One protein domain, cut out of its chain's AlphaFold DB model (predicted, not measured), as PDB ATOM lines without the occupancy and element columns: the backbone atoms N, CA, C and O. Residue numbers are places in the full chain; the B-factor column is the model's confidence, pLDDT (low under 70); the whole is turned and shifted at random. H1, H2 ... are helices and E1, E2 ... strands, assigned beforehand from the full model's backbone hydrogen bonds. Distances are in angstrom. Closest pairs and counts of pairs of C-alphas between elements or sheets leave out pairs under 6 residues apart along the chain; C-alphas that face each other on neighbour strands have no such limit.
ATOM      1  N   VAL A  26      91.633  35.939  99.565       94.19
ATOM      2  CA  VAL A  26      92.774  35.974  98.647       94.19
ATOM      3  C   VAL A  26      92.293  35.672  97.246       94.19
ATOM      4  O   VAL A  26      91.700  34.621  97.036       94.19
ATOM      5  N   ASP A  27      92.570  36.564  96.303       93.69
ATOM      6  CA  ASP A  27      92.341  36.294  94.884       93.69
ATOM      7  C   ASP A  27      93.379  35.291  94.350       93.69
ATOM      8  O   ASP A  27      94.590  35.476  94.513       93.69
ATOM      9  N   VAL A  28      92.896  34.215  93.734       94.31
ATOM     10  CA  VAL A  28      93.686  33.150  93.116       94.31
ATOM     11  C   VAL A  28      93.488  33.207  91.605       94.31
ATOM     12  O   VAL A  28      92.775  32.405  91.001       94.31
ATOM     13  N   ASP A  29      94.188  34.154  90.994       87.62
ATOM     14  CA  ASP A  29      94.221  34.394  89.548       87.62
ATOM     15  C   ASP A  29      95.257  33.521  88.806       87.62
ATOM     16  O   ASP A  29      95.413  33.608  87.590       87.62
ATOM     17  N   GLY A  30      95.995  32.676  89.534       86.88
ATOM     18  CA  GLY A  30      97.075  31.842  88.996       86.88
ATOM     19  C   GLY A  30      98.402  32.581  88.783       86.88
ATOM     20  O   GLY A  30      99.396  31.946  88.421       86.88
ATOM     21  N   SER A  31      98.466  33.887  89.054       90.94
ATOM     22  CA  SER A  31      99.685  34.675  88.893       90.94
ATOM     23  C   SER A  31     100.727  34.365  89.985       90.94
ATOM     24  O   SER A  31     100.381  33.970  91.107       90.94
ATOM     25  N   PRO A  32     102.029  34.605  89.729       91.62
ATOM     26  CA  PRO A  32     103.064  34.497  90.763       91.62
ATOM     27  C   PRO A  32     102.831  35.441  91.953       91.62
ATOM     28  O   PRO A  32     103.223  35.149  93.084       91.62
ATOM     29  N   THR A  33     102.203  36.595  91.718       90.25
ATOM     30  CA  THR A  33     101.863  37.549  92.781       90.25
ATOM     31  C   THR A  33     100.691  37.042  93.618       90.25
ATOM     32  O   THR A  33     100.800  37.064  94.843       90.25
ATOM     33  N   GLY A  34      99.647  36.489  92.991       91.19
ATOM     34  CA  GLY A  34      98.545  35.808  93.678       91.19
ATOM     35  C   GLY A  34      99.028  34.621  94.519       91.19
ATOM     36  O   GLY A  34      98.656  34.478  95.682       91.19
ATOM     37  N   HIS A  35      99.969  33.824  94.000       94.06
ATOM     38  CA  HIS A  35     100.575  32.729  94.772       94.06
ATOM     39  C   HIS A  35     101.326  33.226  96.016       94.06
ATOM     40  O   HIS A  35     101.133  32.703  97.113       94.06
ATOM     41  N   ARG A  36     102.141  34.283  95.887       93.44
ATOM     42  CA  ARG A  36     102.834  34.898  97.037       93.44
ATOM     43  C   ARG A  36     101.856  35.480  98.058       93.44
ATOM     44  O   ARG A  36     102.089  35.355  99.259       93.44
ATOM     45  N   ALA A  37     100.765  36.086  97.592       93.31
ATOM     46  CA  ALA A  37      99.675  36.569  98.435       93.31
ATOM     47  C   ALA A  37      99.019  35.431  99.234       93.31
ATOM     48  O   ALA A  37      98.815  35.575 100.442       93.31
ATOM     49  N   LEU A  38      98.765  34.288  98.596       94.81
ATOM     50  CA  LEU A  38      98.222  33.096  99.245       94.81
ATOM     51  C   LEU A  38      99.176  32.533 100.305       94.81
ATOM     52  O   LEU A  38      98.766  32.328 101.446       94.81
ATOM     53  N   VAL A  39     100.457  32.362  99.971       95.06
ATOM     54  CA  VAL A  39     101.501  31.926 100.918       95.06
ATOM     55  C   VAL A  39     101.575  32.849 102.135       95.06
ATOM     56  O   VAL A  39     101.633  32.392 103.280       95.06
ATOM     57  N   TRP A  40     101.551  34.160 101.900       93.75
ATOM     58  CA  TRP A  40     101.549  35.157 102.963       93.75
ATOM     59  C   TRP A  40     100.300  35.037 103.856       93.75
ATOM     60  O   TRP A  40     100.424  35.005 105.083       93.75
ATOM     61  N   ALA A  41      99.113  34.908 103.258       93.75
ATOM     62  CA  ALA A  41      97.851  34.806 103.986       93.75
ATOM     63  C   ALA A  41      97.770  33.532 104.836       93.75
ATOM     64  O   ALA A  41      97.305  33.591 105.971       93.75
ATOM     65  N   LEU A  42      98.273  32.400 104.331       94.69
ATOM     66  CA  LEU A  42      98.351  31.144 105.085       94.69
ATOM     67  C   LEU A  42      99.209  31.294 106.344       94.69
ATOM     68  O   LEU A  42      98.767  30.950 107.442       94.69
ATOM     69  N   ARG A  43     100.411  31.869 106.205       93.62
ATOM     70  CA  ARG A  43     101.315  32.121 107.338       93.62
ATOM     71  C   ARG A  43     100.683  33.050 108.372       93.62
ATOM     72  O   ARG A  43     100.793  32.806 109.572       93.62
ATOM     73  N   GLU A  44     100.000  34.096 107.925       92.00
ATOM     74  CA  GLU A  44      99.371  35.059 108.830       92.00
ATOM     75  C   GLU A  44      98.104  34.527 109.491       92.00
ATOM     76  O   GLU A  44      97.879  34.803 110.670       92.00
ATOM     77  N   ALA A  45      97.316  33.714 108.789       91.56
ATOM     78  CA  ALA A  45      96.200  32.998 109.387       91.56
ATOM     79  C   ALA A  45      96.684  32.045 110.482       91.56
ATOM     80  O   ALA A  45      96.131  32.069 111.576       91.56
ATOM     81  N   ALA A  46      97.752  31.279 110.250       91.62
ATOM     82  CA  ALA A  46      98.314  30.407 111.278       91.62
ATOM     83  C   ALA A  46      98.823  31.190 112.499       91.62
ATOM     84  O   ALA A  46      98.529  30.821 113.632       91.62
ATOM     85  N   ARG A  47      99.515  32.317 112.283       90.19
ATOM     86  CA  ARG A  47     100.026  33.174 113.371       90.19
ATOM     87  C   ARG A  47      98.933  33.830 114.215       90.19
ATOM     88  O   ARG A  47      99.193  34.162 115.366       90.19
ATOM     89  N   ARG A  48      97.757  34.087 113.638       88.44
ATOM     90  CA  ARG A  48      96.664  34.842 114.281       88.44
ATOM     91  C   ARG A  48      95.430  33.993 114.572       88.44
ATOM     92  O   ARG A  48      94.366  34.553 114.823       88.44
ATOM     93  N   GLU A  49      95.554  32.672 114.456       88.75
ATOM     94  CA  GLU A  49      94.438  31.723 114.578       88.75
ATOM     95  C   GLU A  49      93.253  32.074 113.648       88.75
ATOM     96  O   GLU A  49      92.078  31.838 113.948       88.75
ATOM     97  N   GLY A  50      93.567  32.670 112.498       90.19
ATOM     98  CA  GLY A  50      92.623  33.170 111.508       90.19
ATOM     99  C   GLY A  50      92.136  32.110 110.519       90.19
ATOM    100  O   GLY A  50      92.347  30.904 110.681       90.19
ATOM    101  N   THR A  51      91.464  32.580 109.471       92.50
ATOM    102  CA  THR A  51      90.964  31.756 108.361       92.50
ATOM    103  C   THR A  51      91.365  32.352 107.016       92.50
ATOM    104  O   THR A  51      91.482  33.568 106.892       92.50
ATOM    105  N   VAL A  52      91.550  31.513 105.998       94.44
ATOM    106  CA  VAL A  52      91.782  31.943 104.612       94.44
ATOM    107  C   VAL A  52      90.614  31.494 103.739       94.44
ATOM    108  O   VAL A  52      90.193  30.341 103.795       94.44
ATOM    109  N   LEU A  53      90.098  32.404 102.924       95.38
ATOM    110  CA  LEU A  53      89.170  32.145 101.834       95.38
ATOM    111  C   LEU A  53      89.906  32.431 100.521       95.38
ATOM    112  O   LEU A  53      90.102  33.588 100.159       95.38
ATOM    113  N   ALA A  54      90.339  31.378  99.838       95.94
ATOM    114  CA  ALA A  54      90.917  31.451  98.505       95.94
ATOM    115  C   ALA A  54      89.785  31.566  97.475       95.94
ATOM    116  O   ALA A  54      88.931  30.686  97.365       95.94
ATOM    117  N   VAL A  55      89.758  32.678  96.756       96.06
ATOM    118  CA  VAL A  55      88.705  33.047  95.817       96.06
ATOM    119  C   VAL A  55      89.255  32.939  94.406       96.06
ATOM    120  O   VAL A  55      90.210  33.627  94.080       96.06
ATOM    121  N   ALA A  56      88.649  32.110  93.564       95.06
ATOM    122  CA  ALA A  56      88.908  32.136  92.131       95.06
ATOM    123  C   ALA A  56      87.801  32.922  91.427       95.06
ATOM    124  O   ALA A  56      86.623  32.563  91.507       95.06
ATOM    125  N   ALA A  57      88.180  33.997  90.742       92.56
ATOM    126  CA  ALA A  57      87.251  34.741  89.910       92.56
ATOM    127  C   ALA A  57      86.913  33.956  88.630       92.56
ATOM    128  O   ALA A  57      87.791  33.389  87.975       92.56
ATOM    129  N   VAL A  58      85.629  33.938  88.286       92.31
ATOM    130  CA  VAL A  58      85.107  33.489  86.997       92.31
ATOM    131  C   VAL A  58      84.845  34.736  86.168       92.31
ATOM    132  O   VAL A  58      84.054  35.598  86.562       92.31
ATOM    133  N   ASP A  59      85.553  34.852  85.053       86.50
ATOM    134  CA  ASP A  59      85.360  35.950  84.117       86.50
ATOM    135  C   ASP A  59      84.038  35.772  83.355       86.50
ATOM    136  O   ASP A  59      83.624  34.634  83.099       86.50
ATOM    137  N   PRO A  60      83.357  36.874  82.994       78.94
ATOM    138  CA  PRO A  60      82.170  36.788  82.161       78.94
ATOM    139  C   PRO A  60      82.522  36.144  80.813       78.94
ATOM    140  O   PRO A  60      83.643  36.314  80.316       78.94
ATOM    141  N   PRO A  61      81.577  35.422  80.189       70.50
ATOM    142  CA  PRO A  61      81.796  34.886  78.857       70.50
ATOM    143  C   PRO A  61      82.148  36.033  77.902       70.50
ATOM    144  O   PRO A  61      81.408  37.008  77.813       70.50
ATOM    145  N   ASP A  75      80.861  24.667  84.176       88.19
ATOM    146  CA  ASP A  75      82.211  24.178  83.864       88.19
ATOM    147  C   ASP A  75      83.277  25.230  84.203       88.19
ATOM    148  O   ASP A  75      84.330  24.918  84.763       88.19
ATOM    149  N   ALA A  76      83.000  26.503  83.908       88.81
ATOM    150  CA  ALA A  76      83.903  27.606  84.227       88.81
ATOM    151  C   ALA A  76      84.086  27.775  85.747       88.81
ATOM    152  O   ALA A  76      85.211  27.965  86.225       88.81
ATOM    153  N   ARG A  77      82.993  27.656  86.511       91.56
ATOM    154  CA  ARG A  77      82.979  27.699  87.981       91.56
ATOM    155  C   ARG A  77      83.758  26.534  88.588       91.56
ATOM    156  O   ARG A  77      84.561  26.752  89.496       91.56
ATOM    157  N   GLU A  78      83.546  25.321  88.089       93.19
ATOM    158  CA  GLU A  78      84.241  24.118  88.553       93.19
ATOM    159  C   GLU A  78      85.740  24.193  88.244       93.19
ATOM    160  O   GLU A  78      86.566  23.991  89.134       93.19
ATOM    161  N   ALA A  79      86.107  24.604  87.028       92.12
ATOM    162  CA  ALA A  79      87.500  24.812  86.653       92.12
ATOM    163  C   ALA A  79      88.174  25.891  87.519       92.12
ATOM    164  O   ALA A  79      89.339  25.746  87.894       92.12
ATOM    165  N   ALA A  80      87.466  26.974  87.853       93.06
ATOM    166  CA  ALA A  80      87.963  28.005  88.761       93.06
ATOM    167  C   ALA A  80      88.189  27.463  90.179       93.06
ATOM    168  O   ALA A  80      89.245  27.705  90.765       93.06
ATOM    169  N   LEU A  81      87.245  26.679  90.704       95.62
ATOM    170  CA  LEU A  81      87.374  26.054  92.019       95.62
ATOM    171  C   LEU A  81      88.553  25.072  92.066       95.62
ATOM    172  O   LEU A  81      89.390  25.172  92.960       95.62
ATOM    173  N   ALA A  82      88.693  24.212  91.054       95.62
ATOM    174  CA  ALA A  82      89.804  23.270  90.946       95.62
ATOM    175  C   ALA A  82      91.170  23.981  90.894       95.62
ATOM    176  O   ALA A  82      92.135  23.535  91.520       95.62
ATOM    177  N   ARG A  83      91.263  25.126  90.197       94.50
ATOM    178  CA  ARG A  83      92.472  25.969  90.216       94.50
ATOM    179  C   ARG A  83      92.764  26.521  91.611       94.50
ATOM    180  O   ARG A  83      93.925  26.507  92.026       94.50
ATOM    181  N   ALA A  84      91.743  26.989  92.332       96.06
ATOM    182  CA  ALA A  84      91.902  27.471  93.704       96.06
ATOM    183  C   ALA A  84      92.403  26.361  94.637       96.06
ATOM    184  O   ALA A  84      93.363  26.573  95.379       96.06
ATOM    185  N   ASP A  85      91.808  25.169  94.555       97.19
ATOM    186  CA  ASP A  85      92.204  24.004  95.348       97.19
ATOM    187  C   ASP A  85      93.658  23.611  95.072       97.19
ATOM    188  O   ASP A  85      94.457  23.472  96.002       97.19
ATOM    189  N   ALA A  86      94.043  23.516  93.798       96.81
ATOM    190  CA  ALA A  86      95.413  23.199  93.407       96.81
ATOM    191  C   ALA A  86      96.424  24.241  93.919       96.81
ATOM    192  O   ALA A  86      97.502  23.884  94.403       96.81
ATOM    193  N   ALA A  87      96.083  25.533  93.857       96.31
ATOM    194  CA  ALA A  87      96.934  26.599  94.376       96.31
ATOM    195  C   ALA A  87      97.100  26.518  95.901       96.31
ATOM    196  O   ALA A  87      98.214  26.694  96.403       96.31
ATOM    197  N   VAL A  88      96.024  26.208  96.632       96.88
ATOM    198  CA  VAL A  88      96.057  25.995  98.086       96.88
ATOM    199  C   VAL A  88      96.937  24.801  98.436       96.88
ATOM    200  O   VAL A  88      97.827  24.942  99.273       96.88
ATOM    201  N   VAL A  89      96.761  23.657  97.770       96.81
ATOM    202  CA  VAL A  89      97.595  22.463  97.990       96.81
ATOM    203  C   VAL A  89      99.070  22.780  97.751       96.81
ATOM    204  O   VAL A  89      99.908  22.470  98.599       96.81
ATOM    205  N   ARG A  90      99.393  23.462  96.645       96.38
ATOM    206  CA  ARG A  90     100.763  23.890  96.334       96.38
ATOM    207  C   ARG A  90     101.342  24.787  97.429       96.38
ATOM    208  O   ARG A  90     102.468  24.568  97.864       96.38
ATOM    209  N   ALA A  91     100.587  25.784  97.884       95.94
ATOM    210  CA  ALA A  91     101.043  26.719  98.910       95.94
ATOM    211  C   ALA A  91     101.210  26.052 100.289       95.94
ATOM    212  O   ALA A  91     102.151  26.370 101.019       95.94
ATOM    213  N   ILE A  92     100.342  25.099 100.646       95.81
ATOM    214  CA  ILE A  92     100.485  24.297 101.871       95.81
ATOM    215  C   ILE A  92     101.744  23.430 101.789       95.81
ATOM    216  O   ILE A  92     102.533  23.430 102.730       95.81
ATOM    217  N   ALA A  93     101.967  22.745 100.665       96.12
ATOM    218  CA  ALA A  93     103.155  21.917 100.465       96.12
ATOM    219  C   ALA A  93     104.458  22.733 100.550       96.12
ATOM    220  O   ALA A  93     105.429  22.279 101.148       96.12
ATOM    221  N   GLU A  94     104.468  23.953 100.008       94.94
ATOM    222  CA  GLU A  94     105.622  24.860 100.068       94.94
ATOM    223  C   GLU A  94     105.898  25.381 101.487       94.94
ATOM    224  O   GLU A  94     107.048  25.541 101.892       94.94
ATOM    225  N   THR A  95     104.848  25.697 102.247       92.12
ATOM    226  CA  THR A  95     104.991  26.397 103.533       92.12
ATOM    227  C   THR A  95     104.996  25.477 104.746       92.12
ATOM    228  O   THR A  95     105.431  25.909 105.812       92.12
ATOM    229  N   GLY A  96     104.465  24.259 104.620       93.00
ATOM    230  CA  GLY A  96     104.163  23.368 105.742       93.00
ATOM    231  C   GLY A  96     103.052  23.885 106.665       93.00
ATOM    232  O   GLY A  96     102.776  23.276 107.697       93.00
ATOM    233  N   VAL A  97     102.415  25.012 106.328       90.12
ATOM    234  CA  VAL A  97     101.386  25.636 107.159       90.12
ATOM    235  C   VAL A  97     100.026  25.068 106.783       90.12
ATOM    236  O   VAL A  97      99.482  25.374 105.723       90.12
ATOM    237  N   SER A  98      99.452  24.276 107.683       77.62
ATOM    238  CA  SER A  98      98.053  23.869 107.624       77.62
ATOM    239  C   SER A  98      97.205  24.805 108.489       77.62
ATOM    240  O   SER A  98      97.572  25.185 109.599       77.62
ATOM    241  N   GLY A  99      96.067  25.236 107.956       79.50
ATOM    242  CA  GLY A  99      95.171  26.172 108.626       79.50
ATOM    243  C   GLY A  99      93.745  26.033 108.118       79.50
ATOM    244  O   GLY A  99      93.454  25.227 107.235       79.50
ATOM    245  N   ARG A 100      92.829  26.832 108.673       90.25
ATOM    246  CA  ARG A 100      91.433  26.875 108.221       90.25
ATOM    247  C   ARG A 100      91.347  27.595 106.876       90.25
ATOM    248  O   ARG A 100      91.186  28.814 106.846       90.25
ATOM    249  N   VAL A 101      91.457  26.836 105.790       94.00
ATOM    250  CA  VAL A 101      91.361  27.330 104.412       94.00
ATOM    251  C   VAL A 101      90.072  26.828 103.775       94.00
ATOM    252  O   VAL A 101      89.682  25.678 103.969       94.00
ATOM    253  N   ARG A 102      89.400  27.694 103.024       95.25
ATOM    254  CA  ARG A 102      88.277  27.348 102.149       95.25
ATOM    255  C   ARG A 102      88.526  27.917 100.764       95.25
ATOM    256  O   ARG A 102      89.134  28.979 100.650       95.25
ATOM    257  N   THR A 103      88.017  27.243  99.749       96.50
ATOM    258  CA  THR A 103      88.045  27.691  98.358       96.50
ATOM    259  C   THR A 103      86.637  28.031  97.894       96.50
ATOM    260  O   THR A 103      85.650  27.452  98.350       96.50
ATOM    261  N   VAL A 104      86.526  29.035  97.030       96.00
ATOM    262  CA  VAL A 104      85.255  29.424  96.423       96.00
ATOM    263  C   VAL A 104      85.505  30.017  95.044       96.00
ATOM    264  O   VAL A 104      86.430  30.802  94.855       96.00
ATOM    265  N   ALA A 105      84.662  29.662  94.083       95.00
ATOM    266  CA  ALA A 105      84.574  30.375  92.819       95.00
ATOM    267  C   ALA A 105      83.507  31.469  92.938       95.00
ATOM    268  O   ALA A 105      82.439  31.211  93.502       95.00
ATOM    269  N   VAL A 106      83.776  32.671  92.434       93.44
ATOM    270  CA  VAL A 106      82.833  33.806  92.415       93.44
ATOM    271  C   VAL A 106      82.942  34.554  91.094       93.44
ATOM    272  O   VAL A 106      83.963  34.459  90.426       93.44
ATOM    273  N   ASP A 107      81.934  35.340  90.739       92.38
ATOM    274  CA  ASP A 107      81.998  36.162  89.529       92.38
ATOM    275  C   ASP A 107      83.022  37.291  89.710       92.38
ATOM    276  O   ASP A 107      83.106  37.903  90.782       92.38
ATOM    277  N   ARG A 108      83.788  37.598  88.656       90.56
ATOM    278  CA  ARG A 108      84.829  38.637  88.691       90.56
ATOM    279  C   ARG A 108      84.299  39.991  89.167       90.56
ATOM    280  O   ARG A 108      84.908  40.632  90.022       90.56
ATOM    281  N   SER A 109      83.115  40.374  88.699       89.94
ATOM    282  CA  SER A 109      82.449  41.624  89.081       89.94
ATOM    283  C   SER A 109      82.153  41.716  90.582       89.94
ATOM    284  O   SER A 109      82.262  42.796  91.164       89.94
ATOM    285  N   LEU A 110      81.826  40.596  91.240       88.75
ATOM    286  CA  LEU A 110      81.611  40.559  92.686       88.75
ATOM    287  C   LEU A 110      82.922  40.801  93.441       88.75
ATOM    288  O   LEU A 110      82.940  41.561  94.410       88.75
ATOM    289  N   LEU A 111      84.015  40.178  93.001       88.19
ATOM    290  CA  LEU A 111      85.330  40.365  93.613       88.19
ATOM    291  C   LEU A 111      85.825  41.813  93.465       88.19
ATOM    292  O   LEU A 111      86.301  42.410  94.434       88.19
ATOM    293  N   ASP A 112      85.643  42.410  92.289       86.81
ATOM    294  CA  ASP A 112      86.017  43.803  92.024       86.81
ATOM    295  C   ASP A 112      85.167  44.784  92.858       86.81
ATOM    296  O   ASP A 112      85.686  45.739  93.454       86.81
ATOM    297  N   ALA A 113      83.861  44.517  92.985       85.94
ATOM    298  CA  ALA A 113      82.963  45.296  93.835       85.94
ATOM    299  C   ALA A 113      83.365  45.221  95.318       85.94
ATOM    300  O   ALA A 113      83.418  46.250  95.996       85.94
ATOM    301  N   LEU A 114      83.708  44.027  95.820       81.75
ATOM    302  CA  LEU A 114      84.211  43.838  97.186       81.75
ATOM    303  C   LEU A 114      85.523  44.594  97.415       81.75
ATOM    304  O   LEU A 114      85.682  45.236  98.453       81.75
ATOM    305  N   SER A 115      86.432  44.558  96.439       80.12
ATOM    306  CA  SER A 115      87.715  45.272  96.489       80.12
ATOM    307  C   SER A 115      87.522  46.781  96.626       80.12
ATOM    308  O   SER A 115      88.204  47.430  97.419       80.12
ATOM    309  N   THR A 116      86.554  47.330  95.894       79.19
ATOM    310  CA  THR A 116      86.256  48.769  95.869       79.19
ATOM    311  C   THR A 116      85.487  49.228  97.110       79.19
ATOM    312  O   THR A 116      85.710  50.325  97.625       79.19
ATOM    313  N   ALA A 117      84.588  48.389  97.630       72.81
ATOM    314  CA  ALA A 117      83.782  48.691  98.813       72.81
ATOM    315  C   ALA A 117      84.578  48.622 100.131       72.81
ATOM    316  O   ALA A 117      84.056  48.958 101.199       72.81
ATOM    317  N   ALA A 118      85.831  48.174 100.081       66.56
ATOM    318  CA  ALA A 118      86.589  47.813 101.259       66.56
ATOM    319  C   ALA A 118      86.987  49.011 102.127       66.56
ATOM    320  O   ALA A 118      87.840  49.817 101.761       66.56
ATOM    321  N   ARG A 119      86.380  49.113 103.317       61.62
ATOM    322  CA  ARG A 119      86.796  50.046 104.373       61.62
ATOM    323  C   ARG A 119      86.664  49.405 105.752       61.62
ATOM    324  O   ARG A 119      85.556  49.072 106.156       61.62
ATOM    325  N   GLY A 120      87.793  49.306 106.461       60.66
ATOM    326  CA  GLY A 120      87.927  49.065 107.905       60.66
ATOM    327  C   GLY A 120      87.225  47.822 108.475       60.66
ATOM    328  O   GLY A 120      86.010  47.817 108.641       60.66
ATOM    329  N   GLY A 121      87.986  46.812 108.911       61.09
ATOM    330  CA  GLY A 121      87.454  45.725 109.742       61.09
ATOM    331  C   GLY A 121      88.370  44.514 109.916       61.09
ATOM    332  O   GLY A 121      89.572  44.605 109.682       61.09
ATOM    333  N   ASP A 122      87.776  43.405 110.375       66.88
ATOM    334  CA  ASP A 122      88.443  42.142 110.743       66.88
ATOM    335  C   ASP A 122      88.658  41.173 109.552       66.88
ATOM    336  O   ASP A 122      89.174  40.066 109.729       66.88
ATOM    337  N   LEU A 123      88.260  41.570 108.337       76.75
ATOM    338  CA  LEU A 123      88.451  40.822 107.090       76.75
ATOM    339  C   LEU A 123      89.529  41.531 106.246       76.75
ATOM    340  O   LEU A 123      89.546  42.754 106.164       76.75
ATOM    341  N   VAL A 124      90.449  40.799 105.624       80.94
ATOM    342  CA  VAL A 124      91.555  41.355 104.824       80.94
ATOM    343  C   VAL A 124      91.471  40.791 103.415       80.94
ATOM    344  O   VAL A 124      91.628  39.589 103.248       80.94
ATOM    345  N   LEU A 125      91.275  41.633 102.406       83.19
ATOM    346  CA  LEU A 125      91.418  41.244 101.007       83.19
ATOM    347  C   LEU A 125      92.884  41.351 100.579       83.19
ATOM    348  O   LEU A 125      93.544  42.346 100.880       83.19
TER     349      LEU A 125
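AT A GLANCE: This is residues 26 to 61 and 75 to 125 of the 150 residues of the protein "Universal stress protein family protein" of Geodermatophilus saharensis (UniProt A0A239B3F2). Two parallel strands, E1 and E2, side by side make a narrow ribbon, and the long helix H2 covers both on one face. H1 packs on E1 near that strand's first end and touches H2, while H3 and the short strand E3 make a smaller part on the other side of the ribbon from H2, its residues 116 to 121 sticking out. The 87 printed residues hold three named helices and three named strands in the order H1 E1 H2 E2 H3 E3, and the class is mixed, helices and strands. The whole is compact, with a radius of gyration of the C-alphas of 12.7 A, and spans 38 by 31 by 20 A.

HOW THE PARTS SIT: Residues 26 to 27 make a short parallel pairing with residues 54 to 55 of E1, residues 51 to 58. H1, residues 32 to 47, comes closest to E1 at the C-alphas of Ala 45 and Thr 51, 5.5 A apart. H2, residues 75 to 95, touches H1 with its residues 87 to 95 alone. Their closest C-alphas are those of Val 39 and Ala 91, 5.6 A apart; the two helices run the same way at a steep tilt of 61 degrees. H2 comes closest to E1 at the C-alphas of Ala 56 and Ala 80, 5.4 A apart. E2, residues 100 to 107, is the parallel neighbour of E1, with 22 degrees between their directions; N 54 and O 102 are 2.8 A apart and N 104 and O 54 are 2.9 A apart, both within hydrogen-bond range. The closest C-alphas of H2 and E2 are those of Leu 81 and Ala 105, 5.2 A apart. H3, residues 108 to 117, is apart from H1 and from H2. Its C-alpha of Arg 108 is 4.7 A from that of Ala 57 in E1, the closest pair of the two elements. E3, residues 123 to 125, pairs with no named strand; E3 and E1 are near each other, with 6 pairs of C-alphas within 10 A. In H1, H2 and H3 every O i to N i+4 pair is within hydrogen-bond range.

IN THESE COORDINATES: H1 begins at C-alpha 32 (103.064, 34.497, 90.763) and is 22.8 A long from first to last C-alpha. E1 measures 22.2 A, H2 30.2 A, E2 22.9 A, H3 14.3 A and E3 6.8 A. H2 begins at C-alpha 75 (82.211, 24.178, 83.864), and E3 ends at C-alpha 125 (91.418, 41.244, 101.007).

THE WHOLE: The C-alphas of Arg 47 and Pro 61, 39.1 A apart, are the two farthest apart. Residues 62 to 74, in the link from E1 to H2, are not printed, and C-alphas 61 and 75 are 11.8 A apart across the cut. Of the links that are printed whole, H1 to E1, H2 to E2, E2 to H3 and H3 to E3 are tight. The mean pLDDT of the printed part is 89.3, and residues 118 to 122 are under 70.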